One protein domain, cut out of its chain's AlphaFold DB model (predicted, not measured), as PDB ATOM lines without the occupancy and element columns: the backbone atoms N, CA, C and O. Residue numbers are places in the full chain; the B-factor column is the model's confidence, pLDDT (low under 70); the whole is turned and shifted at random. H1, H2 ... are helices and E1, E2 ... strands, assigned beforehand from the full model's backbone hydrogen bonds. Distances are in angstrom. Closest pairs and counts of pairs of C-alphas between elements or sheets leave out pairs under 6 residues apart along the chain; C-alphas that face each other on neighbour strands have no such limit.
ATOM      1  N   GLU A  72       8.900 -29.076 -74.021       54.53
ATOM      2  CA  GLU A  72       7.773 -28.405 -74.683       54.53
ATOM      3  C   GLU A  72       7.777 -26.885 -74.416       54.53
ATOM      4  O   GLU A  72       8.009 -26.422 -73.301       54.53
ATOM      5  N   LYS A  73       7.541 -26.070 -75.460       60.06
ATOM      6  CA  LYS A  73       7.472 -24.597 -75.356       60.06
ATOM      7  C   LYS A  73       6.135 -24.158 -74.750       60.06
ATOM      8  O   LYS A  73       5.282 -23.628 -75.463       60.06
ATOM      9  N   TYR A  74       5.943 -24.398 -73.459       67.62
ATOM     10  CA  TYR A  74       4.766 -23.925 -72.735       67.62
ATOM     11  C   TYR A  74       4.937 -22.510 -72.189       67.62
ATOM     12  O   TYR A  74       6.047 -21.987 -72.047       67.62
ATOM     13  N   CYS A  75       3.790 -21.875 -71.951       75.62
ATOM     14  CA  CYS A  75       3.707 -20.614 -71.242       75.62
ATOM     15  C   CYS A  75       3.434 -20.910 -69.771       75.62
ATOM     16  O   CYS A  75       2.389 -21.469 -69.421       75.62
ATOM     17  N   SER A  76       4.359 -20.500 -68.920       80.31
ATOM     18  CA  SER A  76       4.238 -20.648 -67.482       80.31
ATOM     19  C   SER A  76       3.548 -19.427 -66.901       80.31
ATOM     20  O   SER A  76       3.886 -18.297 -67.259       80.31
ATOM     21  N   ARG A  77       2.617 -19.648 -65.973       85.56
ATOM     22  CA  ARG A  77       1.889 -18.590 -65.276       85.56
ATOM     23  C   ARG A  77       2.016 -18.738 -63.769       85.56
ATOM     24  O   ARG A  77       1.746 -19.805 -63.227       85.56
ATOM     25  N   PHE A  78       2.364 -17.648 -63.095       88.69
ATOM     26  CA  PHE A  78       2.538 -17.612 -61.644       88.69
ATOM     27  C   PHE A  78       1.721 -16.488 -61.029       88.69
ATOM     28  O   PHE A  78       1.787 -15.364 -61.515       88.69
ATOM     29  N   LEU A  79       1.004 -16.775 -59.941       91.50
ATOM     30  CA  LEU A  79       0.436 -15.759 -59.060       91.50
ATOM     31  C   LEU A  79       1.271 -15.682 -57.785       91.50
ATOM     32  O   LEU A  79       1.426 -16.669 -57.065       91.50
ATOM     33  N   ILE A  80       1.765 -14.488 -57.500       94.25
ATOM     34  CA  ILE A  80       2.643 -14.192 -56.378       94.25
ATOM     35  C   ILE A  80       1.990 -13.118 -55.522       94.25
ATOM     36  O   ILE A  80       1.412 -12.155 -56.033       94.25
ATOM     37  N   LEU A  81       2.127 -13.271 -54.210       95.19
ATOM     38  CA  LEU A  81       1.769 -12.261 -53.231       95.19
ATOM     39  C   LEU A  81       3.002 -11.897 -52.413       95.19
ATOM     40  O   LEU A  81       3.744 -12.766 -51.973       95.19
ATOM     41  N   PHE A  82       3.227 -10.610 -52.192       96.06
ATOM     42  CA  PHE A  82       4.324 -10.130 -51.354       96.06
ATOM     43  C   PHE A  82       3.917  -8.877 -50.586       96.06
ATOM     44  O   PHE A  82       2.856  -8.293 -50.829       96.06
ATOM     45  N   LYS A  83       4.760  -8.460 -49.640       95.69
ATOM     46  CA  LYS A  83       4.582  -7.218 -48.889       95.69
ATOM     47  C   LYS A  83       5.696  -6.221 -49.175       95.69
ATOM     48  O   LYS A  83       6.833  -6.594 -49.447       95.69
ATOM     49  N   ILE A  84       5.336  -4.949 -49.062       95.38
ATOM     50  CA  ILE A  84       6.209  -3.780 -49.181       95.38
ATOM     51  C   ILE A  84       5.984  -2.832 -47.990       95.38
ATOM     52  O   ILE A  84       5.048  -3.035 -47.206       95.38
ATOM     53  N   PRO A  85       6.821  -1.804 -47.774       91.88
ATOM     54  CA  PRO A  85       6.599  -0.839 -46.707       91.88
ATOM     55  C   PRO A  85       5.418   0.077 -47.037       91.88
ATOM     56  O   PRO A  85       5.159   0.399 -48.194       91.88
ATOM     57  N   CYS A  86       4.740   0.574 -46.003       88.25
ATOM     58  CA  CYS A  86       3.650   1.547 -46.152       88.25
ATOM     59  C   CYS A  86       4.152   2.953 -46.560       88.25
ATOM     60  O   CYS A  86       3.385   3.799 -47.009       88.25
ATOM     61  N   ASN A  87       5.455   3.227 -46.425       92.94
ATOM     62  CA  ASN A  87       6.037   4.518 -46.782       92.94
ATOM     63  C   ASN A  87       5.986   4.758 -48.304       92.94
ATOM     64  O   ASN A  87       6.553   3.989 -49.078       92.94
ATOM     65  N   ALA A  88       5.381   5.871 -48.727       89.31
ATOM     66  CA  ALA A  88       5.183   6.198 -50.142       89.31
ATOM     67  C   ALA A  88       6.489   6.287 -50.958       89.31
ATOM     68  O   ALA A  88       6.534   5.824 -52.096       89.31
ATOM     69  N   ASN A  89       7.567   6.833 -50.383       92.94
ATOM     70  CA  ASN A  89       8.852   6.946 -51.080       92.94
ATOM     71  C   ASN A  89       9.506   5.576 -51.279       92.94
ATOM     72  O   ASN A  89      10.091   5.325 -52.328       92.94
ATOM     73  N   GLN A  90       9.403   4.694 -50.283       92.94
ATOM     74  CA  GLN A  90       9.893   3.314 -50.368       92.94
ATOM     75  C   GLN A  90       9.079   2.503 -51.376       92.94
ATOM     76  O   GLN A  90       9.635   1.924 -52.303       92.94
ATOM     77  N   LYS A  91       7.746   2.572 -51.293       92.06
ATOM     78  CA  LYS A  91       6.837   1.954 -52.266       92.06
ATOM     79  C   LYS A  91       7.148   2.380 -53.701       92.06
ATOM     80  O   LYS A  91       7.242   1.529 -54.582       92.06
ATOM     81  N   LYS A  92       7.354   3.680 -53.938       92.88
ATOM     82  CA  LYS A  92       7.726   4.198 -55.261       92.88
ATOM     83  C   LYS A  92       9.042   3.593 -55.758       92.88
ATOM     84  O   LYS A  92       9.086   3.141 -56.897       92.88
ATOM     85  N   LYS A  93      10.069   3.524 -54.903       94.06
ATOM     86  CA  LYS A  93      11.354   2.894 -55.245       94.06
ATOM     87  C   LYS A  93      11.186   1.425 -55.611       94.06
ATOM     88  O   LYS A  93      11.701   1.017 -56.639       94.06
ATOM     89  N   VAL A  94      10.422   0.659 -54.830       94.75
ATOM     90  CA  VAL A  94      10.144  -0.752 -55.135       94.75
ATOM     91  C   VAL A  94       9.484  -0.901 -56.509       94.75
ATOM     92  O   VAL A  94       9.920  -1.720 -57.311       94.75
ATOM     93  N   ILE A  95       8.466  -0.088 -56.814       93.75
ATOM     94  CA  ILE A  95       7.792  -0.121 -58.123       93.75
ATOM     95  C   ILE A  95       8.767   0.228 -59.257       93.75
ATOM     96  O   ILE A  95       8.741  -0.417 -60.301       93.75
ATOM     97  N   GLU A  96       9.612   1.244 -59.076       95.31
ATOM     98  CA  GLU A  96      10.622   1.638 -60.067       95.31
ATOM     99  C   GLU A  96      11.671   0.539 -60.282       95.31
ATOM    100  O   GLU A  96      11.981   0.227 -61.430       95.31
ATOM    101  N   THR A  97      12.149  -0.102 -59.212       95.75
ATOM    102  CA  THR A  97      13.068  -1.247 -59.284       95.75
ATOM    103  C   THR A  97      12.442  -2.418 -60.034       95.75
ATOM    104  O   THR A  97      13.040  -2.908 -60.985       95.75
ATOM    105  N   LEU A  98      11.213  -2.818 -59.686       95.88
ATOM    106  CA  LEU A  98      10.515  -3.913 -60.370       95.88
ATOM    107  C   LEU A  98      10.300  -3.619 -61.859       95.88
ATOM    108  O   LEU A  98      10.463  -4.510 -62.690       95.88
ATOM    109  N   LYS A  99       9.958  -2.373 -62.211       95.06
ATOM    110  CA  LYS A  99       9.824  -1.944 -63.613       95.06
ATOM    111  C   LYS A  99      11.141  -2.049 -64.373       95.06
ATOM    112  O   LYS A  99      11.133  -2.514 -65.508       95.06
ATOM    113  N   ALA A 100      12.240  -1.596 -63.772       94.94
ATOM    114  CA  ALA A 100      13.560  -1.667 -64.387       94.94
ATOM    115  C   ALA A 100      13.993  -3.124 -64.584       94.94
ATOM    116  O   ALA A 100      14.316  -3.512 -65.701       94.94
ATOM    117  N   ASP A 101      13.899  -3.956 -63.545       94.44
ATOM    118  CA  ASP A 101      14.310  -5.361 -63.615       94.44
ATOM    119  C   ASP A 101      13.491  -6.148 -64.653       94.44
ATOM    120  O   ASP A 101      14.074  -6.842 -65.487       94.44
ATOM    121  N   LEU A 102      12.158  -6.009 -64.667       94.19
ATOM    122  CA  LEU A 102      11.311  -6.707 -65.646       94.19
ATOM    123  C   LEU A 102      11.554  -6.236 -67.079       94.19
ATOM    124  O   LEU A 102      11.463  -7.036 -67.998       94.19
ATOM    125  N   LYS A 103      11.897  -4.964 -67.286       90.50
ATOM    126  CA  LYS A 103      12.159  -4.439 -68.626       90.50
ATOM    127  C   LYS A 103      13.559  -4.783 -69.137       90.50
ATOM    128  O   LYS A 103      13.719  -5.081 -70.316       90.50
ATOM    129  N   GLU A 104      14.568  -4.680 -68.279       89.88
ATOM    130  CA  GLU A 104      15.979  -4.722 -68.680       89.88
ATOM    131  C   GLU A 104      16.594  -6.113 -68.523       89.88
ATOM    132  O   GLU A 104      17.364  -6.533 -69.383       89.88
ATOM    133  N   LYS A 105      16.238  -6.844 -67.458       88.50
ATOM    134  CA  LYS A 105      16.828  -8.155 -67.138       88.50
ATOM    135  C   LYS A 105      15.904  -9.319 -67.473       88.50
ATOM    136  O   LYS A 105      16.373 -10.367 -67.901       88.50
ATOM    137  N   TYR A 106      14.596  -9.128 -67.313       90.19
ATOM    138  CA  TYR A 106      13.596 -10.189 -67.465       90.19
ATOM    139  C   TYR A 106      12.538  -9.867 -68.529       90.19
ATOM    140  O   TYR A 106      11.388 -10.281 -68.405       90.19
ATOM    141  N   GLY A 107      12.945  -9.173 -69.600       85.25
ATOM    142  CA  GLY A 107      12.075  -8.674 -70.678       85.25
ATOM    143  C   GLY A 107      11.085  -9.669 -71.313       85.25
ATOM    144  O   GLY A 107      10.030  -9.226 -71.762       85.25
ATOM    145  N   PRO A 108      11.356 -10.991 -71.369       90.00
ATOM    146  CA  PRO A 108      10.367 -11.969 -71.832       90.00
ATOM    147  C   PRO A 108       9.155 -12.163 -70.904       90.00
ATOM    148  O   PRO A 108       8.155 -12.735 -71.336       90.00
ATOM    149  N   ILE A 109       9.240 -11.736 -69.639       93.44
ATOM    150  CA  ILE A 109       8.157 -11.869 -68.661       93.44
ATOM    151  C   ILE A 109       7.128 -10.757 -68.874       93.44
ATOM    152  O   ILE A 109       7.439  -9.569 -68.882       93.44
ATOM    153  N   THR A 110       5.868 -11.156 -68.966       94.38
ATOM    154  CA  THR A 110       4.703 -10.283 -69.153       94.38
ATOM    155  C   THR A 110       3.685 -10.504 -68.034       94.38
ATOM    156  O   THR A 110       3.860 -11.391 -67.196       94.38
ATOM    157  N   GLY A 111       2.636  -9.681 -67.984       93.88
ATOM    158  CA  GLY A 111       1.552  -9.832 -67.013       93.88
ATOM    159  C   GLY A 111       1.222  -8.535 -66.284       93.88
ATOM    160  O   GLY A 111       1.174  -7.462 -66.891       93.88
ATOM    161  N   VAL A 112       0.932  -8.626 -64.985       95.06
ATOM    162  CA  VAL A 112       0.485  -7.471 -64.197       95.06
ATOM    163  C   VAL A 112       0.973  -7.526 -62.754       95.06
ATOM    164  O   VAL A 112       0.990  -8.581 -62.126       95.06
ATOM    165  N   CYS A 113       1.301  -6.366 -62.190       96.00
ATOM    166  CA  CYS A 113       1.478  -6.174 -60.760       96.00
ATOM    167  C   CYS A 113       0.513  -5.103 -60.237       96.00
ATOM    168  O   CYS A 113       0.461  -3.985 -60.752       96.00
ATOM    169  N   ILE A 114      -0.249  -5.455 -59.204       93.88
ATOM    170  CA  ILE A 114      -1.231  -4.599 -58.542       93.88
ATOM    171  C   ILE A 114      -0.766  -4.350 -57.110       93.88
ATOM    172  O   ILE A 114      -0.617  -5.282 -56.321       93.88
ATOM    173  N   MET A 115      -0.582  -3.084 -56.758       93.31
ATOM    174  CA  MET A 115      -0.235  -2.658 -55.407       93.31
ATOM    175  C   MET A 115      -1.497  -2.247 -54.646       93.31
ATOM    176  O   MET A 115      -2.115  -1.239 -54.985       93.31
ATOM    177  N   VAL A 116      -1.841  -2.982 -53.590       91.25
ATOM    178  CA  VAL A 116      -2.974  -2.710 -52.692       91.25
ATOM    179  C   VAL A 116      -2.435  -2.422 -51.292       91.25
ATOM    180  O   VAL A 116      -2.018  -3.331 -50.577       91.25
ATOM    181  N   ASN A 117      -2.433  -1.154 -50.872       90.44
ATOM    182  CA  ASN A 117      -1.818  -0.730 -49.605       90.44
ATOM    183  C   ASN A 117      -0.351  -1.225 -49.487       90.44
ATOM    184  O   ASN A 117       0.494  -0.763 -50.262       90.44
ATOM    185  N   ILE A 118      -0.066  -2.162 -48.568       93.06
ATOM    186  CA  ILE A 118       1.249  -2.793 -48.355       93.06
ATOM    187  C   ILE A 118       1.443  -4.107 -49.125       93.06
ATOM    188  O   ILE A 118       2.489  -4.733 -48.984       93.06
ATOM    189  N   TYR A 119       0.440  -4.567 -49.870       94.56
ATOM    190  CA  TYR A 119       0.447  -5.847 -50.572       94.56
ATOM    191  C   TYR A 119       0.728  -5.637 -52.058       94.56
ATOM    192  O   TYR A 119       0.137  -4.759 -52.685       94.56
ATOM    193  N   GLY A 120       1.604  -6.461 -52.623       95.19
ATOM    194  CA  GLY A 120       1.810  -6.577 -54.060       95.19
ATOM    195  C   GLY A 120       1.269  -7.912 -54.552       95.19
ATOM    196  O   GLY A 120       1.716  -8.959 -54.091       95.19
ATOM    197  N   ILE A 121       0.306  -7.869 -55.469       95.38
ATOM    198  CA  ILE A 121      -0.201  -9.038 -56.195       95.38
ATOM    199  C   ILE A 121       0.449  -9.019 -57.570       95.38
ATOM    200  O   ILE A 121       0.414  -7.992 -58.246       95.38
ATOM    201  N   MET A 122       1.043 -10.123 -57.995       96.62
ATOM    202  CA  MET A 122       1.796 -10.178 -59.240       96.62
ATOM    203  C   MET A 122       1.458 -11.443 -60.015       96.62
ATOM    204  O   MET A 122       1.629 -12.545 -59.504       96.62
ATOM    205  N   LEU A 123       0.972 -11.271 -61.244       93.81
ATOM    206  CA  LEU A 123       0.788 -12.349 -62.205       93.81
ATOM    207  C   LEU A 123       1.909 -12.277 -63.239       93.81
ATOM    208  O   LEU A 123       2.030 -11.268 -63.934       93.81
ATOM    209  N   LEU A 124       2.711 -13.334 -63.324       93.69
ATOM    210  CA  LEU A 124       3.807 -13.472 -64.280       93.69
ATOM    211  C   LEU A 124       3.421 -14.469 -65.366       93.69
ATOM    212  O   LEU A 124       2.903 -15.535 -65.043       93.69
ATOM    213  N   GLU A 125       3.722 -14.149 -66.619       90.00
ATOM    214  CA  GLU A 125       3.567 -15.028 -67.778       90.00
ATOM    215  C   GLU A 125       4.839 -15.007 -68.630       90.00
ATOM    216  O   GLU A 125       5.341 -13.936 -68.969       90.00
ATOM    217  N   CYS A 126       5.368 -16.174 -68.999       87.69
ATOM    218  CA  CYS A 126       6.554 -16.263 -69.848       87.69
ATOM    219  C   CYS A 126       6.577 -17.580 -70.616       87.69
ATOM    220  O   CYS A 126       6.294 -18.641 -70.061       87.69
ATOM    221  N   VAL A 127       6.995 -17.524 -71.882       80.62
ATOM    222  CA  VAL A 127       7.425 -18.726 -72.603       80.62
ATOM    223  C   VAL A 127       8.818 -19.082 -72.086       80.62
ATOM    224  O   VAL A 127       9.771 -18.338 -72.317       80.62
ATOM    225  N   GLY A 128       8.924 -20.187 -71.353       75.50
ATOM    226  CA  GLY A 128      10.148 -20.600 -70.663       75.50
ATOM    227  C   GLY A 128      10.096 -20.315 -69.163       75.50
ATOM    228  O   GLY A 128      10.373 -19.202 -68.712       75.50
ATOM    229  N   THR A 129       9.789 -21.358 -68.393       75.38
ATOM    230  CA  THR A 129       9.621 -21.313 -66.936       75.38
ATOM    231  C   THR A 129      10.869 -20.801 -66.208       75.38
ATOM    232  O   THR A 129      10.750 -20.132 -65.181       75.38
ATOM    233  N   SER A 130      12.070 -21.065 -66.742       76.94
ATOM    234  CA  SER A 130      13.352 -20.680 -66.131       76.94
ATOM    235  C   SER A 130      13.480 -19.174 -65.898       76.94
ATOM    236  O   SER A 130      13.936 -18.763 -64.833       76.94
ATOM    237  N   ASN A 131      13.000 -18.343 -66.829       82.00
ATOM    238  CA  ASN A 131      13.023 -16.886 -66.682       82.00
ATOM    239  C   ASN A 131      12.214 -16.433 -65.462       82.00
ATOM    240  O   ASN A 131      12.669 -15.585 -64.692       82.00
ATOM    241  N   ILE A 132      11.035 -17.031 -65.254       85.56
ATOM    242  CA  ILE A 132      10.198 -16.725 -64.093       85.56
ATOM    243  C   ILE A 132      10.866 -17.215 -62.808       85.56
ATOM    244  O   ILE A 132      10.913 -16.451 -61.851       85.56
ATOM    245  N   PHE A 133      11.446 -18.418 -62.782       82.00
ATOM    246  CA  PHE A 133      12.190 -18.902 -61.612       82.00
ATOM    247  C   PHE A 133      13.361 -17.982 -61.236       82.00
ATOM    248  O   PHE A 133      13.508 -17.630 -60.063       82.00
ATOM    249  N   SER A 134      14.155 -17.537 -62.216       83.69
ATOM    250  CA  SER A 134      15.241 -16.572 -61.999       83.69
ATOM    251  C   SER A 134      14.728 -15.260 -61.412       83.69
ATOM    252  O   SER A 134      15.290 -14.755 -60.439       83.69
ATOM    253  N   PHE A 135      13.639 -14.721 -61.966       90.62
ATOM    254  CA  PHE A 135      13.033 -13.494 -61.457       90.62
ATOM    255  C   PHE A 135      12.468 -13.675 -60.045       90.62
ATOM    256  O   PHE A 135      12.676 -12.826 -59.187       90.62
ATOM    257  N   ILE A 136      11.799 -14.795 -59.778       87.75
ATOM    258  CA  ILE A 136      11.255 -15.161 -58.468       87.75
ATOM    259  C   ILE A 136      12.378 -15.208 -57.417       87.75
ATOM    260  O   ILE A 136      12.256 -14.591 -56.358       87.75
ATOM    261  N   LYS A 137      13.515 -15.846 -57.727       85.00
ATOM    262  CA  LYS A 137      14.700 -15.862 -56.852       85.00
ATOM    263  C   LYS A 137      15.245 -14.451 -56.595       85.00
ATOM    264  O   LYS A 137      15.526 -14.107 -55.449       85.00
ATOM    265  N   HIS A 138      15.356 -13.625 -57.638       89.06
ATOM    266  CA  HIS A 138      15.785 -12.225 -57.520       89.06
ATOM    267  C   HIS A 138      14.813 -11.385 -56.679       89.06
ATOM    268  O   HIS A 138      15.249 -10.627 -55.816       89.06
ATOM    269  N   LEU A 139      13.500 -11.575 -56.855       91.69
ATOM    270  CA  LEU A 139      12.433 -10.875 -56.134       91.69
ATOM    271  C   LEU A 139      12.590 -11.001 -54.612       91.69
ATOM    272  O   LEU A 139      12.405 -10.017 -53.897       91.69
ATOM    273  N   GLY A 140      12.980 -12.184 -54.121       86.00
ATOM    274  CA  GLY A 140      13.260 -12.422 -52.701       86.00
ATOM    275  C   GLY A 140      14.463 -11.643 -52.147       86.00
ATOM    276  O   GLY A 140      14.544 -11.428 -50.939       86.00
ATOM    277  N   GLY A 141      15.377 -11.190 -53.013       88.06
ATOM    278  CA  GLY A 141      16.550 -10.386 -52.659       88.06
ATOM    279  C   GLY A 141      16.361  -8.871 -52.807       88.06
ATOM    280  O   GLY A 141      17.223  -8.102 -52.373       88.06
ATOM    281  N   ILE A 142      15.253  -8.410 -53.398       92.75
ATOM    282  CA  ILE A 142      14.995  -6.977 -53.580       92.75
ATOM    283  C   ILE A 142      14.735  -6.325 -52.221       92.75
ATOM    284  O   ILE A 142      13.826  -6.695 -51.474       92.75
ATOM    285  N   LYS A 143      15.519  -5.287 -51.911       92.81
ATOM    286  CA  LYS A 143      15.364  -4.514 -50.677       92.81
ATOM    287  C   LYS A 143      13.929  -3.992 -50.561       92.81
ATOM    288  O   LYS A 143      13.396  -3.432 -51.511       92.81
ATOM    289  N   GLU A 144      13.355  -4.098 -49.365       93.69
ATOM    290  CA  GLU A 144      11.999  -3.630 -49.029       93.69
ATOM    291  C   GLU A 144      10.854  -4.532 -49.532       93.69
ATOM    292  O   GLU A 144       9.718  -4.316 -49.121       93.69
ATOM    293  N   ILE A 145      11.127  -5.591 -50.300       95.06
ATOM    294  CA  ILE A 145      10.161  -6.669 -50.558       95.06
ATOM    295  C   ILE A 145      10.336  -7.759 -49.495       95.06
ATOM    296  O   ILE A 145      11.453  -8.139 -49.156       95.06
ATOM    297  N   TYR A 146       9.237  -8.245 -48.921       93.19
ATOM    298  CA  TYR A 146       9.279  -9.287 -47.894       93.19
ATOM    299  C   TYR A 146       8.038 -10.179 -47.920       93.19
ATOM    300  O   TYR A 146       6.998  -9.816 -48.467       93.19
ATOM    301  N   LYS A 147       8.153 -11.352 -47.277       91.94
ATOM    302  CA  LYS A 147       7.093 -12.371 -47.181       91.94
ATOM    303  C   LYS A 147       6.504 -12.732 -48.550       91.94
ATOM    304  O   LYS A 147       5.294 -12.729 -48.728       91.94
ATOM    305  N   VAL A 148       7.368 -13.009 -49.517       92.50
ATOM    306  CA  VAL A 148       6.941 -13.459 -50.843       92.50
ATOM    307  C   VAL A 148       6.344 -14.870 -50.726       92.50
ATOM    308  O   VAL A 148       6.956 -15.765 -50.138       92.50
ATOM    309  N   GLN A 149       5.142 -15.044 -51.265       90.25
ATOM    310  CA  GLN A 149       4.382 -16.288 -51.314       90.25
ATOM    311  C   GLN A 149       4.012 -16.599 -52.763       90.25
ATOM    312  O   GLN A 149       3.516 -15.729 -53.484       90.25
ATOM    313  N   ILE A 150       4.207 -17.850 -53.172       87.62
ATOM    314  CA  ILE A 150       3.706 -18.360 -54.446       87.62
ATOM    315  C   ILE A 150       2.323 -18.948 -54.178       87.62
ATOM    316  O   ILE A 150       2.184 -19.948 -53.473       87.62
ATOM    317  N   LEU A 151       1.297 -18.280 -54.704       85.81
ATOM    318  CA  LEU A 151      -0.098 -18.661 -54.493       85.81
ATOM    319  C   LEU A 151      -0.571 -19.681 -55.529       85.81
ATOM    320  O   LEU A 151      -1.358 -20.566 -55.220       85.81
ATOM    321  N   TYR A 152      -0.115 -19.532 -56.771       80.69
ATOM    322  CA  TYR A 152      -0.563 -20.349 -57.894       80.69
ATOM    323  C   TYR A 152       0.550 -20.488 -58.929       80.69
ATOM    324  O   TYR A 152       1.265 -19.523 -59.208       80.69
ATOM    325  N   PHE A 153       0.646 -21.666 -59.540       79.00
ATOM    326  CA  PHE A 153       1.519 -21.952 -60.672       79.00
ATOM    327  C   PHE A 153       0.799 -22.886 -61.646       79.00
ATOM    328  O   PHE A 153       0.284 -23.918 -61.222       79.00
ATOM    329  N   SER A 154       0.805 -22.556 -62.939       72.94
ATOM    330  CA  SER A 154       0.392 -23.479 -63.995       72.94
ATOM    331  C   SER A 154       1.247 -23.368 -65.253       72.94
ATOM    332  O   SER A 154       1.805 -22.320 -65.569       72.94
ATOM    333  N   GLU A 155       1.323 -24.478 -65.985       66.56
ATOM    334  CA  GLU A 155       1.871 -24.558 -67.339       66.56
ATOM    335  C   GLU A 155       0.691 -24.658 -68.303       66.56
ATOM    336  O   GLU A 155      -0.099 -25.604 -68.241       66.56
ATOM    337  N   LEU A 156       0.521 -23.654 -69.156       59.84
ATOM    338  CA  LEU A 156      -0.635 -23.543 -70.033       59.84
ATOM    339  C   LEU A 156      -0.255 -23.890 -71.464       59.84
ATOM    340  O   LEU A 156       0.764 -23.446 -71.991       59.84
ATOM    341  N   HIS A 157      -1.171 -24.578 -72.145       50.75
ATOM    342  CA  HIS A 157      -1.156 -24.697 -73.604       50.75
ATOM    343  C   HIS A 157      -1.536 -23.362 -74.296       50.75
ATOM    344  O   HIS A 157      -1.383 -23.211 -75.510       50.75
ATOM    345  N   ASN A 158      -2.020 -22.375 -73.534       53.44
ATOM    346  CA  ASN A 158      -2.451 -21.082 -74.054       53.44
ATOM    347  C   ASN A 158      -1.322 -20.048 -74.095       53.44
ATOM    348  O   ASN A 158      -0.431 -20.013 -73.251       53.44
ATOM    349  N   GLN A 159      -1.421 -19.178 -75.097       67.50
ATOM    350  CA  GLN A 159      -0.537 -18.042 -75.330       67.50
ATOM    351  C   GLN A 159      -0.603 -17.038 -74.170       67.50
ATOM    352  O   GLN A 159      -1.633 -16.906 -73.505       67.50
ATOM    353  N   ILE A 160       0.496 -16.307 -73.982       77.62
ATOM    354  CA  ILE A 160       0.585 -15.126 -73.118       77.62
ATOM    355  C   ILE A 160      -0.620 -14.196 -73.363       77.62
ATOM    356  O   ILE A 160      -1.017 -13.958 -74.512       77.62
ATOM    357  N   ILE A 161      -1.221 -13.664 -72.295       83.38
ATOM    358  CA  ILE A 161      -2.378 -12.770 -72.424       83.38
ATOM    359  C   ILE A 161      -1.912 -11.369 -72.792       83.38
ATOM    360  O   ILE A 161      -2.421 -10.792 -73.758       83.38
ATOM    361  N   ASN A 162      -0.980 -10.830 -72.013       83.69
ATOM    362  CA  ASN A 162      -0.518  -9.456 -72.115       83.69
ATOM    363  C   ASN A 162       0.779  -9.347 -72.922       83.69
ATOM    364  O   ASN A 162       1.726 -10.069 -72.673       83.69
ATOM    365  N   ASP A 163       0.862  -8.374 -73.827       87.44
ATOM    366  CA  ASP A 163       2.070  -8.185 -74.649       87.44
ATOM    367  C   ASP A 163       3.231  -7.491 -73.900       87.44
ATOM    368  O   ASP A 163       4.309  -7.320 -74.457       87.44
ATOM    369  N   ASP A 164       2.992  -7.030 -72.670       91.94
ATOM    370  CA  ASP A 164       3.949  -6.299 -71.831       91.94
ATOM    371  C   ASP A 164       3.609  -6.539 -70.350       91.94
ATOM    372  O   ASP A 164       2.590  -7.163 -70.023       91.94
ATOM    373  N   PHE A 165       4.441  -6.021 -69.454       95.00
ATOM    374  CA  PHE A 165       4.218  -6.046 -68.021       95.00
ATOM    375  C   PHE A 165       3.619  -4.731 -67.508       95.00
ATOM    376  O   PHE A 165       4.219  -3.658 -67.608       95.00
ATOM    377  N   TYR A 166       2.439  -4.800 -66.890       93.88
ATOM    378  CA  TYR A 166       1.718  -3.615 -66.420       93.88
ATOM    379  C   TYR A 166       1.778  -3.449 -64.903       93.88
ATOM    380  O   TYR A 166       1.733  -4.415 -64.149       93.88
ATOM    381  N   PHE A 167       1.828  -2.200 -64.441       93.88
ATOM    382  CA  PHE A 167       1.846  -1.865 -63.018       93.88
ATOM    383  C   PHE A 167       0.687  -0.951 -62.666       93.88
ATOM    384  O   PHE A 167       0.517   0.097 -63.293       93.88
ATOM    385  N   TYR A 168      -0.032  -1.309 -61.609       91.94
ATOM    386  CA  TYR A 168      -1.166  -0.550 -61.116       91.94
ATOM    387  C   TYR A 168      -1.131  -0.378 -59.606       91.94
ATOM    388  O   TYR A 168      -0.643  -1.234 -58.871       91.94
ATOM    389  N   GLU A 169      -1.707   0.722 -59.140       89.81
ATOM    390  CA  GLU A 169      -1.984   0.954 -57.729       89.81
ATOM    391  C   GLU A 169      -3.495   1.004 -57.519       89.81
ATOM    392  O   GLU A 169      -4.223   1.649 -58.273       89.81
ATOM    393  N   TYR A 170      -3.962   0.291 -56.502       87.50
ATOM    394  CA  TYR A 170      -5.364   0.195 -56.146       87.50
ATOM    395  C   TYR A 170      -5.576   0.733 -54.731       87.50
ATOM    396  O   TYR A 170      -5.041   0.198 -53.759       87.50
ATOM    397  N   SER A 171      -6.364   1.802 -54.625       83.12
ATOM    398  CA  SER A 171      -6.584   2.557 -53.384       83.12
ATOM    399  C   SER A 171      -8.045   2.591 -52.923       83.12
ATOM    400  O   SER A 171      -8.359   3.255 -51.940       83.12
ATOM    401  N   LYS A 172      -8.960   1.907 -53.623       77.25
ATOM    402  CA  LYS A 172     -10.409   1.972 -53.345       77.25
ATOM    403  C   LYS A 172     -10.880   1.010 -52.243       77.25
ATOM    404  O   LYS A 172     -12.020   1.119 -51.805       77.25
ATOM    405  N   GLU A 173     -10.047   0.062 -51.824       74.19
ATOM    406  CA  GLU A 173     -10.364  -0.920 -50.782       74.19
ATOM    407  C   GLU A 173      -9.173  -1.065 -49.841       74.19
ATOM    408  O   GLU A 173      -8.036  -1.232 -50.288       74.19
ATOM    409  N   ASP A 174      -9.454  -1.032 -48.542       77.00
ATOM    410  CA  ASP A 174      -8.466  -1.344 -47.521       77.00
ATOM    411  C   ASP A 174      -8.494  -2.845 -47.201       77.00
ATOM    412  O   ASP A 174      -9.573  -3.383 -46.921       77.00
ATOM    413  N   PRO A 175      -7.330  -3.517 -47.173       76.75
ATOM    414  CA  PRO A 175      -7.199  -4.881 -46.680       76.75
ATOM    415  C   PRO A 175      -7.771  -5.027 -45.266       76.75
ATOM    416  O   PRO A 175      -7.300  -4.381 -44.326       76.75
ATOM    417  N   LYS A 176      -8.772  -5.890 -45.107       74.62
ATOM    418  CA  LYS A 176      -9.437  -6.203 -43.841       74.62
ATOM    419  C   LYS A 176      -9.443  -7.718 -43.705       74.62
ATOM    420  O   LYS A 176     -10.208  -8.390 -44.384       74.62
ATOM    421  N   GLY A 177      -8.568  -8.247 -42.851       61.91
ATOM    422  CA  GLY A 177      -8.586  -9.678 -42.543       61.91
ATOM    423  C   GLY A 177      -9.962 -10.095 -42.022       61.91
ATOM    424  O   GLY A 177     -10.670  -9.291 -41.409       61.91
ATOM    425  N   VAL A 178     -10.351 -11.342 -42.274       63.94
ATOM    426  CA  VAL A 178     -11.619 -11.875 -41.770       63.94
ATOM    427  C   VAL A 178     -11.475 -12.155 -40.276       63.94
ATOM    428  O   VAL A 178     -10.545 -12.825 -39.842       63.94
ATOM    429  N   SER A 179     -12.395 -11.616 -39.473       53.59
ATOM    430  CA  SER A 179     -12.278 -11.615 -38.011       53.59
ATOM    431  C   SER A 179     -12.779 -12.876 -37.292       53.59
ATOM    432  O   SER A 179     -12.508 -12.986 -36.101       53.59
ATOM    433  N   SER A 180     -13.507 -13.812 -37.925       49.75
ATOM    434  CA  SER A 180     -14.128 -14.920 -37.160       49.75
ATOM    435  C   SER A 180     -14.814 -16.037 -37.977       49.75
ATOM    436  O   SER A 180     -15.907 -16.463 -37.605       49.75
ATOM    437  N   GLY A 181     -14.246 -16.518 -39.085       56.62
ATOM    438  CA  GLY A 181     -14.816 -17.651 -39.838       56.62
ATOM    439  C   GLY A 181     -13.741 -18.607 -40.347       56.62
ATOM    440  O   GLY A 181     -12.611 -18.173 -40.561       56.62
ATOM    441  N   GLU A 182     -14.087 -19.887 -40.531       60.31
ATOM    442  CA  GLU A 182     -13.238 -20.836 -41.263       60.31
ATOM    443  C   GLU A 182     -12.983 -20.271 -42.663       60.31
ATOM    444  O   GLU A 182     -13.902 -20.076 -43.459       60.31
ATOM    445  N   CYS A 183     -11.728 -19.922 -42.924       68.69
ATOM    446  CA  CYS A 183     -11.304 -19.331 -44.177       68.69
ATOM    447  C   CYS A 183     -10.928 -20.453 -45.141       68.69
ATOM    448  O   CYS A 183      -9.969 -21.184 -44.889       68.69
ATOM    449  N   ASN A 184     -11.651 -20.591 -46.256       78.81
ATOM    450  CA  ASN A 184     -11.218 -21.492 -47.317       78.81
ATOM    451  C   ASN A 184     -10.126 -20.810 -48.155       78.81
ATOM    452  O   ASN A 184     -10.405 -20.159 -49.159       78.81
ATOM    453  N   TYR A 185      -8.869 -20.963 -47.731       78.62
ATOM    454  CA  TYR A 185      -7.703 -20.361 -48.395       78.62
ATOM    455  C   TYR A 185      -7.572 -20.757 -49.868       78.62
ATOM    456  O   TYR A 185      -7.039 -19.995 -50.671       78.62
ATOM    457  N   VAL A 186      -8.060 -21.944 -50.223       75.06
ATOM    458  CA  VAL A 186      -8.011 -22.470 -51.585       75.06
ATOM    459  C   VAL A 186      -8.944 -21.682 -52.501       75.06
ATOM    460  O   VAL A 186      -8.518 -21.222 -53.563       75.06
ATOM    461  N   ASP A 187     -10.180 -21.459 -52.055       76.75
ATOM    462  CA  ASP A 187     -11.156 -20.641 -52.777       76.75
ATOM    463  C   ASP A 187     -10.690 -19.182 -52.859       76.75
ATOM    464  O   ASP A 187     -10.803 -18.561 -53.912       76.75
ATOM    465  N   GLU A 188     -10.092 -18.642 -51.791       80.62
ATOM    466  CA  GLU A 188      -9.565 -17.271 -51.804       80.62
ATOM    467  C   GLU A 188      -8.441 -17.079 -52.834       80.62
ATOM    468  O   GLU A 188      -8.429 -16.081 -53.561       80.62
ATOM    469  N   VAL A 189      -7.504 -18.031 -52.928       81.62
ATOM    470  CA  VAL A 189      -6.452 -18.014 -53.957       81.62
ATOM    471  C   VAL A 189      -7.054 -18.126 -55.353       81.62
ATOM    472  O   VAL A 189      -6.632 -17.404 -56.259       81.62
ATOM    473  N   TRP A 190      -8.032 -19.015 -55.535       79.25
ATOM    474  CA  TRP A 190      -8.685 -19.220 -56.823       79.25
ATOM    475  C   TRP A 190      -9.434 -17.971 -57.291       79.25
ATOM    476  O   TRP A 190      -9.227 -17.505 -58.413       79.25
ATOM    477  N   ASP A 191     -10.231 -17.370 -56.411       79.12
ATOM    478  CA  ASP A 191     -10.933 -16.122 -56.684       79.12
ATOM    479  C   ASP A 191      -9.947 -15.003 -57.026       79.12
ATOM    480  O   ASP A 191     -10.143 -14.274 -58.003       79.12
ATOM    481  N   LEU A 192      -8.854 -14.870 -56.266       85.62
ATOM    482  CA  LEU A 192      -7.816 -13.884 -56.559       85.62
ATOM    483  C   LEU A 192      -7.200 -14.117 -57.945       85.62
ATOM    484  O   LEU A 192      -7.082 -13.171 -58.726       85.62
ATOM    485  N   TYR A 193      -6.856 -15.362 -58.274       84.75
ATOM    486  CA  TYR A 193      -6.304 -15.730 -59.575       84.75
ATOM    487  C   TYR A 193      -7.253 -15.374 -60.724       84.75
ATOM    488  O   TYR A 193      -6.848 -14.673 -61.653       84.75
ATOM    489  N   ILE A 194      -8.523 -15.781 -60.645       80.50
ATOM    490  CA  ILE A 194      -9.530 -15.494 -61.677       80.50
ATOM    491  C   ILE A 194      -9.750 -13.987 -61.837       80.50
ATOM    492  O   ILE A 194      -9.866 -13.492 -62.962       80.50
ATOM    493  N   ASN A 195      -9.752 -13.235 -60.738       82.50
ATOM    494  CA  ASN A 195      -9.889 -11.782 -60.775       82.50
ATOM    495  C   ASN A 195      -8.711 -11.097 -61.475       82.50
ATOM    496  O   ASN A 195      -8.919 -10.238 -62.336       82.50
ATOM    497  N   VAL A 196      -7.477 -11.486 -61.147       87.56
ATOM    498  CA  VAL A 196      -6.277 -10.926 -61.787       87.56
ATOM    499  C   VAL A 196      -6.209 -11.336 -63.260       87.56
ATOM    500  O   VAL A 196      -5.905 -10.507 -64.115       87.56
ATOM    501  N   LEU A 197      -6.595 -12.571 -63.588       83.25
ATOM    502  CA  LEU A 197      -6.682 -13.050 -64.966       83.25
ATOM    503  C   LEU A 197      -7.710 -12.258 -65.789       83.25
ATOM    504  O   LEU A 197      -7.444 -11.861 -66.924       83.25
ATOM    505  N   SER A 198      -8.878 -11.985 -65.202       80.19
ATOM    506  CA  SER A 198      -9.909 -11.142 -65.812       80.19
ATOM    507  C   SER A 198      -9.389  -9.727 -66.082       80.19
ATOM    508  O   SER A 198      -9.607  -9.188 -67.171       80.19
ATOM    509  N   LEU A 199      -8.631  -9.148 -65.142       85.38
ATOM    510  CA  LEU A 199      -7.965  -7.860 -65.337       85.38
ATOM    511  C   LEU A 199      -6.954  -7.909 -66.494       85.38
ATOM    512  O   LEU A 199      -6.983  -7.020 -67.340       85.38
ATOM    513  N   CYS A 200      -6.103  -8.934 -66.576       85.88
ATOM    514  CA  CYS A 200      -5.149  -9.115 -67.675       85.88
ATOM    515  C   CYS A 200      -5.836  -9.109 -69.048       85.88
ATOM    516  O   CYS A 200      -5.441  -8.358 -69.949       85.88
ATOM    517  N   CYS A 201      -6.919  -9.880 -69.186       83.31
ATOM    518  CA  CYS A 201      -7.753  -9.902 -70.388       83.31
ATOM    519  C   CYS A 201      -8.372  -8.530 -70.685       83.31
ATOM    520  O   CYS A 201      -8.421  -8.100 -71.838       83.31
ATOM    521  N   PHE A 202      -8.829  -7.821 -69.653       83.19
ATOM    522  CA  PHE A 202      -9.376  -6.482 -69.810       83.19
ATOM    523  C   PHE A 202      -8.303  -5.489 -70.289       83.19
ATOM    524  O   PHE A 202      -8.548  -4.773 -71.255       83.19
ATOM    525  N   ILE A 203      -7.096  -5.491 -69.712       87.44
ATOM    526  CA  ILE A 203      -5.970  -4.643 -70.150       87.44
ATOM    527  C   ILE A 203      -5.631  -4.892 -71.622       87.44
ATOM    528  O   ILE A 203      -5.440  -3.938 -72.372       87.44
ATOM    529  N   LYS A 204      -5.590  -6.161 -72.051       85.38
ATOM    530  CA  LYS A 204      -5.317  -6.534 -73.448       85.38
ATOM    531  C   LYS A 204      -6.302  -5.875 -74.420       85.38
ATOM    532  O   LYS A 204      -5.907  -5.391 -75.477       85.38
ATOM    533  N   ASN A 205      -7.578  -5.847 -74.048       81.31
ATOM    534  CA  ASN A 205      -8.656  -5.368 -74.907       81.31
ATOM    535  C   ASN A 205      -8.877  -3.846 -74.832       81.31
ATOM    536  O   ASN A 205      -9.634  -3.303 -75.637       81.31
ATOM    537  N   ASN A 206      -8.228  -3.146 -73.896       81.94
ATOM    538  CA  ASN A 206      -8.411  -1.711 -73.683       81.94
ATOM    539  C   ASN A 206      -7.210  -0.892 -74.172       81.94
ATOM    540  O   ASN A 206      -6.052  -1.190 -73.886       81.94
ATOM    541  N   LYS A 207      -7.502   0.197 -74.896       80.75
ATOM    542  CA  LYS A 207      -6.476   1.143 -75.368       80.75
ATOM    543  C   LYS A 207      -6.018   2.097 -74.267       80.75
ATOM    544  O   LYS A 207      -4.827   2.392 -74.191       80.75
ATOM    545  N   ASP A 208      -6.945   2.574 -73.434       81.00
ATOM    546  CA  ASP A 208      -6.597   3.343 -72.239       81.00
ATOM    547  C   ASP A 208      -6.202   2.377 -71.123       81.00
ATOM    548  O   ASP A 208      -7.036   1.714 -70.505       81.00
ATOM    549  N   LYS A 209      -4.893   2.293 -70.901       80.88
ATOM    550  CA  LYS A 209      -4.302   1.435 -69.882       80.88
ATOM    551  C   LYS A 209      -4.058   2.173 -68.572       80.88
ATOM    552  O   LYS A 209      -3.578   1.523 -67.658       80.88
ATOM    553  N   GLN A 210      -4.330   3.476 -68.453       77.69
ATOM    554  CA  GLN A 210      -4.040   4.240 -67.231       77.69
ATOM    555  C   GLN A 210      -5.180   4.149 -66.208       77.69
ATOM    556  O   GLN A 210      -4.913   3.949 -65.025       77.69
ATOM    557  N   ASN A 211      -6.438   4.195 -66.655       76.38
ATOM    558  CA  ASN A 211      -7.615   4.240 -65.772       76.38
ATOM    559  C   ASN A 211      -8.340   2.890 -65.661       76.38
ATOM    560  O   ASN A 211      -9.567   2.815 -65.574       76.38
ATOM    561  N   ILE A 212      -7.583   1.790 -65.682       83.56
ATOM    562  CA  ILE A 212      -8.147   0.446 -65.860       83.56
ATOM    563  C   ILE A 212      -9.159   0.059 -64.765       83.56
ATOM    564  O   ILE A 212     -10.150  -0.605 -65.048       83.56
ATOM    565  N   PHE A 213      -8.951   0.518 -63.527       81.38
ATOM    566  CA  PHE A 213      -9.830   0.239 -62.383       81.38
ATOM    567  C   PHE A 213     -11.046   1.164 -62.273       81.38
ATOM    568  O   PHE A 213     -11.934   0.910 -61.453       81.38
ATOM    569  N   ASP A 214     -11.079   2.252 -63.038       77.81
ATOM    570  CA  ASP A 214     -12.276   3.079 -63.198       77.81
ATOM    571  C   ASP A 214     -13.155   2.516 -64.318       77.81
ATOM    572  O   ASP A 214     -14.373   2.502 -64.201       77.81
ATOM    573  N   LEU A 215     -12.530   1.969 -65.364       74.88
ATOM    574  CA  LEU A 215     -13.216   1.351 -66.500       74.88
ATOM    575  C   LEU A 215     -13.693  -0.085 -66.224       74.88
ATOM    576  O   LEU A 215     -14.579  -0.582 -66.918       74.88
ATOM    577  N   ASN A 216     -13.114  -0.759 -65.226       71.38
ATOM    578  CA  ASN A 216     -13.463  -2.125 -64.838       71.38
ATOM    579  C   ASN A 216     -14.076  -2.175 -63.431       71.38
ATOM    580  O   ASN A 216     -13.465  -2.663 -62.476       71.38
ATOM    581  N   GLU A 217     -15.310  -1.681 -63.302       61.41
ATOM    582  CA  GLU A 217     -16.075  -1.757 -62.046       61.41
ATOM    583  C   GLU A 217     -16.387  -3.204 -61.618       61.41
ATOM    584  O   GLU A 217     -16.634  -3.453 -60.438       61.41
ATOM    585  N   ASN A 218     -16.316  -4.153 -62.561       52.66
ATOM    586  CA  ASN A 218     -16.660  -5.566 -62.393       52.66
ATOM    587  C   ASN A 218     -15.533  -6.449 -61.841       52.66
ATOM    588  O   ASN A 218     -15.775  -7.640 -61.637       52.66
ATOM    589  N   ILE A 219     -14.323  -5.923 -61.589       63.59
ATOM    590  CA  ILE A 219     -13.339  -6.671 -60.790       63.59
ATOM    591  C   ILE A 219     -14.014  -6.997 -59.461       63.59
ATOM    592  O   ILE A 219     -14.370  -6.095 -58.700       63.59
ATOM    593  N   LYS A 220     -14.250  -8.290 -59.211       55.88
ATOM    594  CA  LYS A 220     -14.849  -8.777 -57.970       55.88
ATOM    595  C   LYS A 220     -13.773  -8.661 -56.900       55.88
ATOM    596  O   LYS A 220     -12.928  -9.528 -56.735       55.88
ATOM    597  N   LYS A 221     -13.725  -7.490 -56.278       62.09
ATOM    598  CA  LYS A 221     -12.694  -7.063 -55.335       62.09
ATOM    599  C   LYS A 221     -12.726  -7.945 -54.089       62.09
ATOM    600  O   LYS A 221     -13.523  -7.706 -53.193       62.09
ATOM    601  N   ASN A 222     -11.844  -8.935 -54.043       64.81
ATOM    602  CA  ASN A 222     -11.500  -9.643 -52.811       64.81
ATOM    603  C   ASN A 222     -10.096  -9.219 -52.349       64.81
ATOM    604  O   ASN A 222      -9.338 -10.020 -51.815       64.81
ATOM    605  N   PHE A 223      -9.695  -7.959 -52.579       83.50
ATOM    606  CA  PHE A 223      -8.399  -7.491 -52.076       83.50
ATOM    607  C   PHE A 223      -8.446  -7.208 -50.571       83.50
ATOM    608  O   PHE A 223      -7.403  -7.167 -49.912       83.50
ATOM    609  N   SER A 224      -9.647  -7.081 -49.997       79.94
ATOM    610  CA  SER A 224      -9.835  -7.061 -48.548       79.94
ATOM    611  C   SER A 224      -9.282  -8.310 -47.862       79.94
ATOM    612  O   SER A 224      -8.678  -8.158 -46.805       79.94
ATOM    613  N   SER A 225      -9.409  -9.504 -48.456       85.19
ATOM    614  CA  SER A 225      -9.014 -10.775 -47.828       85.19
ATOM    615  C   SER A 225      -7.524 -11.113 -47.939       85.19
ATOM    616  O   SER A 225      -7.073 -12.051 -47.291       85.19
ATOM    617  N   LEU A 226      -6.710 -10.314 -48.643       89.00
ATOM    618  CA  LEU A 226      -5.253 -10.528 -48.750       89.00
ATOM    619  C   LEU A 226      -4.530 -10.805 -47.416       89.00
ATOM    620  O   LEU A 226      -3.577 -11.588 -47.419       89.00
ATOM    621  N   PRO A 227      -4.915 -10.208 -46.266       89.19
ATOM    622  CA  PRO A 227      -4.300 -10.540 -44.986       89.19
ATOM    623  C   PRO A 227      -4.481 -12.008 -44.568       89.19
ATOM    624  O   PRO A 227      -3.593 -12.532 -43.899       89.19
ATOM    625  N   ASN A 228      -5.571 -12.674 -44.969       87.38
ATOM    626  CA  ASN A 228      -5.864 -14.067 -44.612       87.38
ATOM    627  C   ASN A 228      -4.819 -15.034 -45.175       87.38
ATOM    628  O   ASN A 228      -4.433 -15.979 -44.493       87.38
ATOM    629  N   LEU A 229      -4.290 -14.749 -46.368       87.38
ATOM    630  CA  LEU A 229      -3.242 -15.543 -47.021       87.38
ATOM    631  C   LEU A 229      -1.890 -15.484 -46.282       87.38
ATOM    632  O   LEU A 229      -0.981 -16.257 -46.566       87.38
ATOM    633  N   TYR A 230      -1.752 -14.605 -45.285       87.25
ATOM    634  CA  TYR A 230      -0.601 -14.564 -44.381       87.25
ATOM    635  C   TYR A 230      -0.865 -15.186 -43.006       87.25
ATOM    636  O   TYR A 230       0.029 -15.123 -42.154       87.25
ATOM    637  N   ASN A 231      -2.057 -15.740 -42.766       84.88
ATOM    638  CA  ASN A 231      -2.349 -16.478 -41.542       84.88
ATOM    639  C   ASN A 231      -1.498 -17.761 -41.482       84.88
ATOM    640  O   ASN A 231      -1.119 -18.317 -42.514       84.88
ATOM    641  N   ASP A 232      -1.182 -18.223 -40.276       82.06
ATOM    642  CA  ASP A 232      -0.412 -19.445 -40.054       82.06
ATOM    643  C   ASP A 232      -1.114 -20.672 -40.650       82.06
ATOM    644  O   ASP A 232      -0.450 -21.510 -41.257       82.06
ATOM    645  N   ASP A 233      -2.446 -20.717 -40.596       79.50
ATOM    646  CA  ASP A 233      -3.247 -21.786 -41.207       79.50
ATOM    647  C   ASP A 233      -3.107 -21.811 -42.741       79.50
ATOM    648  O   ASP A 233      -3.039 -22.877 -43.353       79.50
ATOM    649  N   ALA A 234      -2.964 -20.641 -43.376       79.00
ATOM    650  CA  ALA A 234      -2.776 -20.536 -44.823       79.00
ATOM    651  C   ALA A 234      -1.425 -21.116 -45.278       79.00
ATOM    652  O   ALA A 234      -1.307 -21.603 -46.402       79.00
ATOM    653  N   LYS A 235      -0.402 -21.118 -44.408       76.56
ATOM    654  CA  LYS A 235       0.943 -21.637 -44.731       76.56
ATOM    655  C   LYS A 235       0.955 -23.125 -45.057       76.56
ATOM    656  O   LYS A 235       1.902 -23.598 -45.676       76.56
ATOM    657  N   GLN A 236      -0.071 -23.864 -44.643       71.94
ATOM    658  CA  GLN A 236      -0.198 -25.269 -45.011       71.94
ATOM    659  C   GLN A 236      -0.450 -25.421 -46.513       71.94
ATOM    660  O   GLN A 236       0.051 -26.365 -47.104       71.94
ATOM    661  N   TYR A 237      -1.146 -24.462 -47.129       71.38
ATOM    662  CA  TYR A 237      -1.582 -24.512 -48.525       71.38
ATOM    663  C   TYR A 237      -0.696 -23.707 -49.475       71.38
ATOM    664  O   TYR A 237      -0.685 -23.980 -50.674       71.38
ATOM    665  N   LEU A 238       0.010 -22.707 -48.946       78.38
ATOM    666  CA  LEU A 238       0.780 -21.732 -49.711       78.38
ATOM    667  C   LEU A 238       2.273 -22.004 -49.603       78.38
ATOM    668  O   LEU A 238       2.788 -22.338 -48.537       78.38
ATOM    669  N   TRP A 239       2.988 -21.769 -50.695       78.06
ATOM    670  CA  TRP A 239       4.434 -21.899 -50.703       78.06
ATOM    671  C   TRP A 239       5.082 -20.580 -50.318       78.06
ATOM    672  O   TRP A 239       4.799 -19.541 -50.924       78.06
ATOM    673  N   ASN A 240       5.993 -20.611 -49.347       80.94
ATOM    674  CA  ASN A 240       6.975 -19.541 -49.268       80.94
ATOM    675  C   ASN A 240       8.054 -19.739 -50.348       80.94
ATOM    676  O   ASN A 240       8.174 -20.804 -50.955       80.94
ATOM    677  N   MET A 241       8.821 -18.683 -50.593       77.31
ATOM    678  CA  MET A 241       9.877 -18.668 -51.601       77.31
ATOM    679  C   MET A 241      10.911 -19.776 -51.451       77.31
ATOM    680  O   MET A 241      11.202 -20.460 -52.428       77.31
ATOM    681  N   ASP A 242      11.453 -19.940 -50.250       74.31
ATOM    682  CA  ASP A 242      12.531 -20.891 -49.991       74.31
ATOM    683  C   ASP A 242      12.030 -22.322 -50.206       74.31
ATOM    684  O   ASP A 242      12.672 -23.116 -50.880       74.31
ATOM    685  N   GLU A 243      10.823 -22.625 -49.728       75.12
ATOM    686  CA  GLU A 243      10.181 -23.924 -49.917       75.12
ATOM    687  C   GLU A 243       9.872 -24.211 -51.388       75.12
ATOM    688  O   GLU A 243      10.069 -25.334 -51.846       75.12
ATOM    689  N   PHE A 244       9.378 -23.211 -52.124       74.81
ATOM    690  CA  PHE A 244       9.071 -23.349 -53.545       74.81
ATOM    691  C   PHE A 244      10.343 -23.596 -54.358       74.81
ATOM    692  O   PHE A 244      10.391 -24.494 -55.197       74.81
ATOM    693  N   VAL A 245      11.385 -22.808 -54.087       68.75
ATOM    694  CA  VAL A 245      12.692 -22.924 -54.734       68.75
ATOM    695  C   VAL A 245      13.335 -24.263 -54.399       68.75
ATOM    696  O   VAL A 245      13.707 -24.964 -55.331       68.75
ATOM    697  N   SER A 246      13.416 -24.673 -53.133       68.25
ATOM    698  CA  SER A 246      13.972 -25.982 -52.769       68.25
ATOM    699  C   SER A 246      13.222 -27.124 -53.457       68.25
ATOM    700  O   SER A 246      13.838 -27.946 -54.132       68.25
ATOM    701  N   PHE A 247      11.887 -27.116 -53.412       65.75
ATOM    702  CA  PHE A 247      11.094 -28.163 -54.050       65.75
ATOM    703  C   PHE A 247      11.289 -28.216 -55.575       65.75
ATOM    704  O   PHE A 247      11.433 -29.296 -56.132       65.75
ATOM    705  N   PHE A 248      11.326 -27.083 -56.285       62.62
ATOM    706  CA  PHE A 248      11.414 -27.090 -57.755       62.62
ATOM    707  C   PHE A 248      12.833 -27.038 -58.329       62.62
ATOM    708  O   PHE A 248      13.052 -27.516 -59.437       62.62
ATOM    709  N   ILE A 249      13.801 -26.459 -57.626       58.38
ATOM    710  CA  ILE A 249      15.177 -26.309 -58.113       58.38
ATOM    711  C   ILE A 249      16.043 -27.462 -57.602       58.38
ATOM    712  O   ILE A 249      16.758 -28.078 -58.398       58.38
ATOM    713  N   GLU A 250      15.943 -27.816 -56.318       53.19
ATOM    714  CA  GLU A 250      16.788 -28.856 -55.718       53.19
ATOM    715  C   GLU A 250      16.263 -30.266 -56.049       53.19
ATOM    716  O   GLU A 250      17.034 -31.106 -56.528       53.19
ATOM    717  N   ASP A 251      14.951 -30.518 -55.929       46.53
ATOM    718  CA  ASP A 251      14.403 -31.871 -56.139       46.53
ATOM    719  C   ASP A 251      14.173 -32.234 -57.619       46.53
ATOM    720  O   ASP A 251      14.356 -33.391 -58.018       46.53
ATOM    721  N   PHE A 252      13.839 -31.274 -58.496       46.72
ATOM    722  CA  PHE A 252      13.659 -31.582 -59.928       46.72
ATOM    723  C   PHE A 252      14.981 -31.712 -60.687       46.72
ATOM    724  O   PHE A 252      14.978 -32.237 -61.815       46.72
ATOM    725  N   LYS A 253      16.116 -31.309 -60.086       47.16
ATOM    726  CA  LYS A 253      17.425 -31.220 -60.757       47.16
ATOM    727  C   LYS A 253      17.266 -30.604 -62.148       47.16
ATOM    728  O   LYS A 253      17.654 -31.210 -63.160       47.16
ATOM    729  N   LEU A 254      16.580 -29.461 -62.212       46.81
ATOM    730  CA  LEU A 254      16.727 -28.578 -63.362       46.81
ATOM    731  C   LEU A 254      18.230 -28.268 -63.426       46.81
ATOM    732  O   LEU A 254      18.811 -27.974 -62.381       46.81
ATOM    733  N   PRO A 255      18.901 -28.512 -64.564       39.47
ATOM    734  CA  PRO A 255      20.349 -28.392 -64.619       39.47
ATOM    735  C   PRO A 255      20.749 -26.993 -64.151       39.47
ATOM    736  O   PRO A 255      20.260 -25.996 -64.676       39.47
ATOM    737  N   PHE A 256      21.631 -26.941 -63.148       37.69
ATOM    738  CA  PHE A 256      22.255 -25.699 -62.686       37.69
ATOM    739  C   PHE A 256      22.940 -24.962 -63.849       37.69
ATOM    740  O   PHE A 256      23.048 -23.748 -63.809       37.69
ATOM    741  N   ASP A 257      23.311 -25.689 -64.908       38.19
ATOM    742  CA  ASP A 257      23.943 -25.174 -66.125       38.19
ATOM    743  C   ASP A 257      23.016 -24.335 -67.036       38.19
ATOM    744  O   ASP A 257      23.522 -23.647 -67.911       38.19
ATOM    745  N   ASP A 258      21.688 -24.320 -66.825       40.38
ATOM    746  CA  ASP A 258      20.786 -23.313 -67.441       40.38
ATOM    747  C   ASP A 258      20.618 -22.056 -66.558       40.38
ATOM    748  O   ASP A 258      19.962 -21.086 -66.941       40.38
TER     749      ASP A 258
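AT A GLANCE: This is residues 72 to 258 of the 266 residues of an uncharacterized protein of Plasmodium malariae (UniProt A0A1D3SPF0). Look for a twisted sheet of five strands as the core, covered by helices on both faces: H1 and H2 run along the strands over one face, while the long helix H3 crosses the other. H6 grazes the sheet at its edge strand E4, and two very short helices lie near the two ends of H3, H5 near its first residue and H4 near its last residues. The printed part has 187 residues, with six named helices and five named strands in the order E1 H1 E2 E3 H2 E4 E5 H3 H4 H5 H6; the sheet's order is E4 - E1 - E3 - E2 - E5, mixed, with only E2 and E5 parallel, and the class is mixed, helices and strands. The whole is compact, with a radius of gyration of the C-alphas of 16.1 A, and rounded, spanning 45 by 41 by 35 A.

HOW THE PARTS SIT: Begin at E1, residues 75 to 83, an inner strand. On one side of it runs E3, residues 119 to 127, antiparallel, where N 78 and O 124 are 2.9 A apart, within hydrogen-bond range. On its other side is the edge strand E4, residues 146 to 156, also antiparallel, with N 77 and O 154 at 2.8 A. E2, residues 110 to 116, forms a hairpin with E3, with N 114 and O 121 at 2.8 A. The other edge strand, E5, residues 165 to 170, is parallel to E2, with N 168 and O 113 at 2.9 A. H1, residues 88 to 104, is on the sheet at a height of 10.2 A, over E2 and E5, and runs along the strands; its closest C-alphas to E5 are those of Leu 102 and Phe 165, 7.5 A. H2, residues 129 to 139, is on the same face at a height of 8.3 A, over E1 and, only just, E3, with 3 C-alphas. H3, residues 185 to 205, is on the opposite face at a height of 9.2 A and runs across the strands, at 66 degrees to E1 on the local plane; the C-alphas of Leu 151 in E4 and Val 189 are its closest to that strand, 6.4 A. These are three layers, helices on both faces of a sheet. E1, H1, E2 and E3, H2, E4 are split strand-helix-strand units, each with another strand between its two parallel-running strands, and both crossovers are right-handed. H6, residues 241 to 250, only grazes the sheet with residues 241 to 244; it touches H2, closest at the C-alphas of Lys 137 and Val 245, 7.6 A, at a steep tilt of 38 degrees, only just past shallow, opposite ways. H4, residues 212 to 215, and H5, residues 233 to 236, are each close to H3 but not clearly touching, at 7.0 A between C-alphas 203 and 212 and 6.1 A between C-alphas 185 and 234. In H1, H2, H3 and H6 every O i to N i+4 pair is within hydrogen-bond range; H4 and H5 are too short for such a pair.

IN THESE COORDINATES: Find C-alpha 75 at (3.707, -20.614, -71.242); from there E1 runs 26.1 A to C-alpha 83. E3 measures 26.5 A, E4 28.1 A, E2 19.7 A and E5 16.5 A from first to last C-alpha. H3 starts at C-alpha 185, (-7.703, -20.361, -48.395), and runs 30.5 A; H1 spans 24.1 A, H2 15.3 A and H6 13.0 A, ending at C-alpha 250, (16.788, -28.856, -55.718).

THE WHOLE: The two C-alphas farthest apart, those of Ser 180 and Asp 257, are 48.9 A apart. The printed part has no cut. The long links are E5 to H3, residues 171 to 184, and H4 to H5, residues 216 to 232. The mean pLDDT of the printed part is 80.6, and 35 residues are under 70: 72 to 74, 155 to 159, 177 to 183, 217 to 222 and 245 to 258.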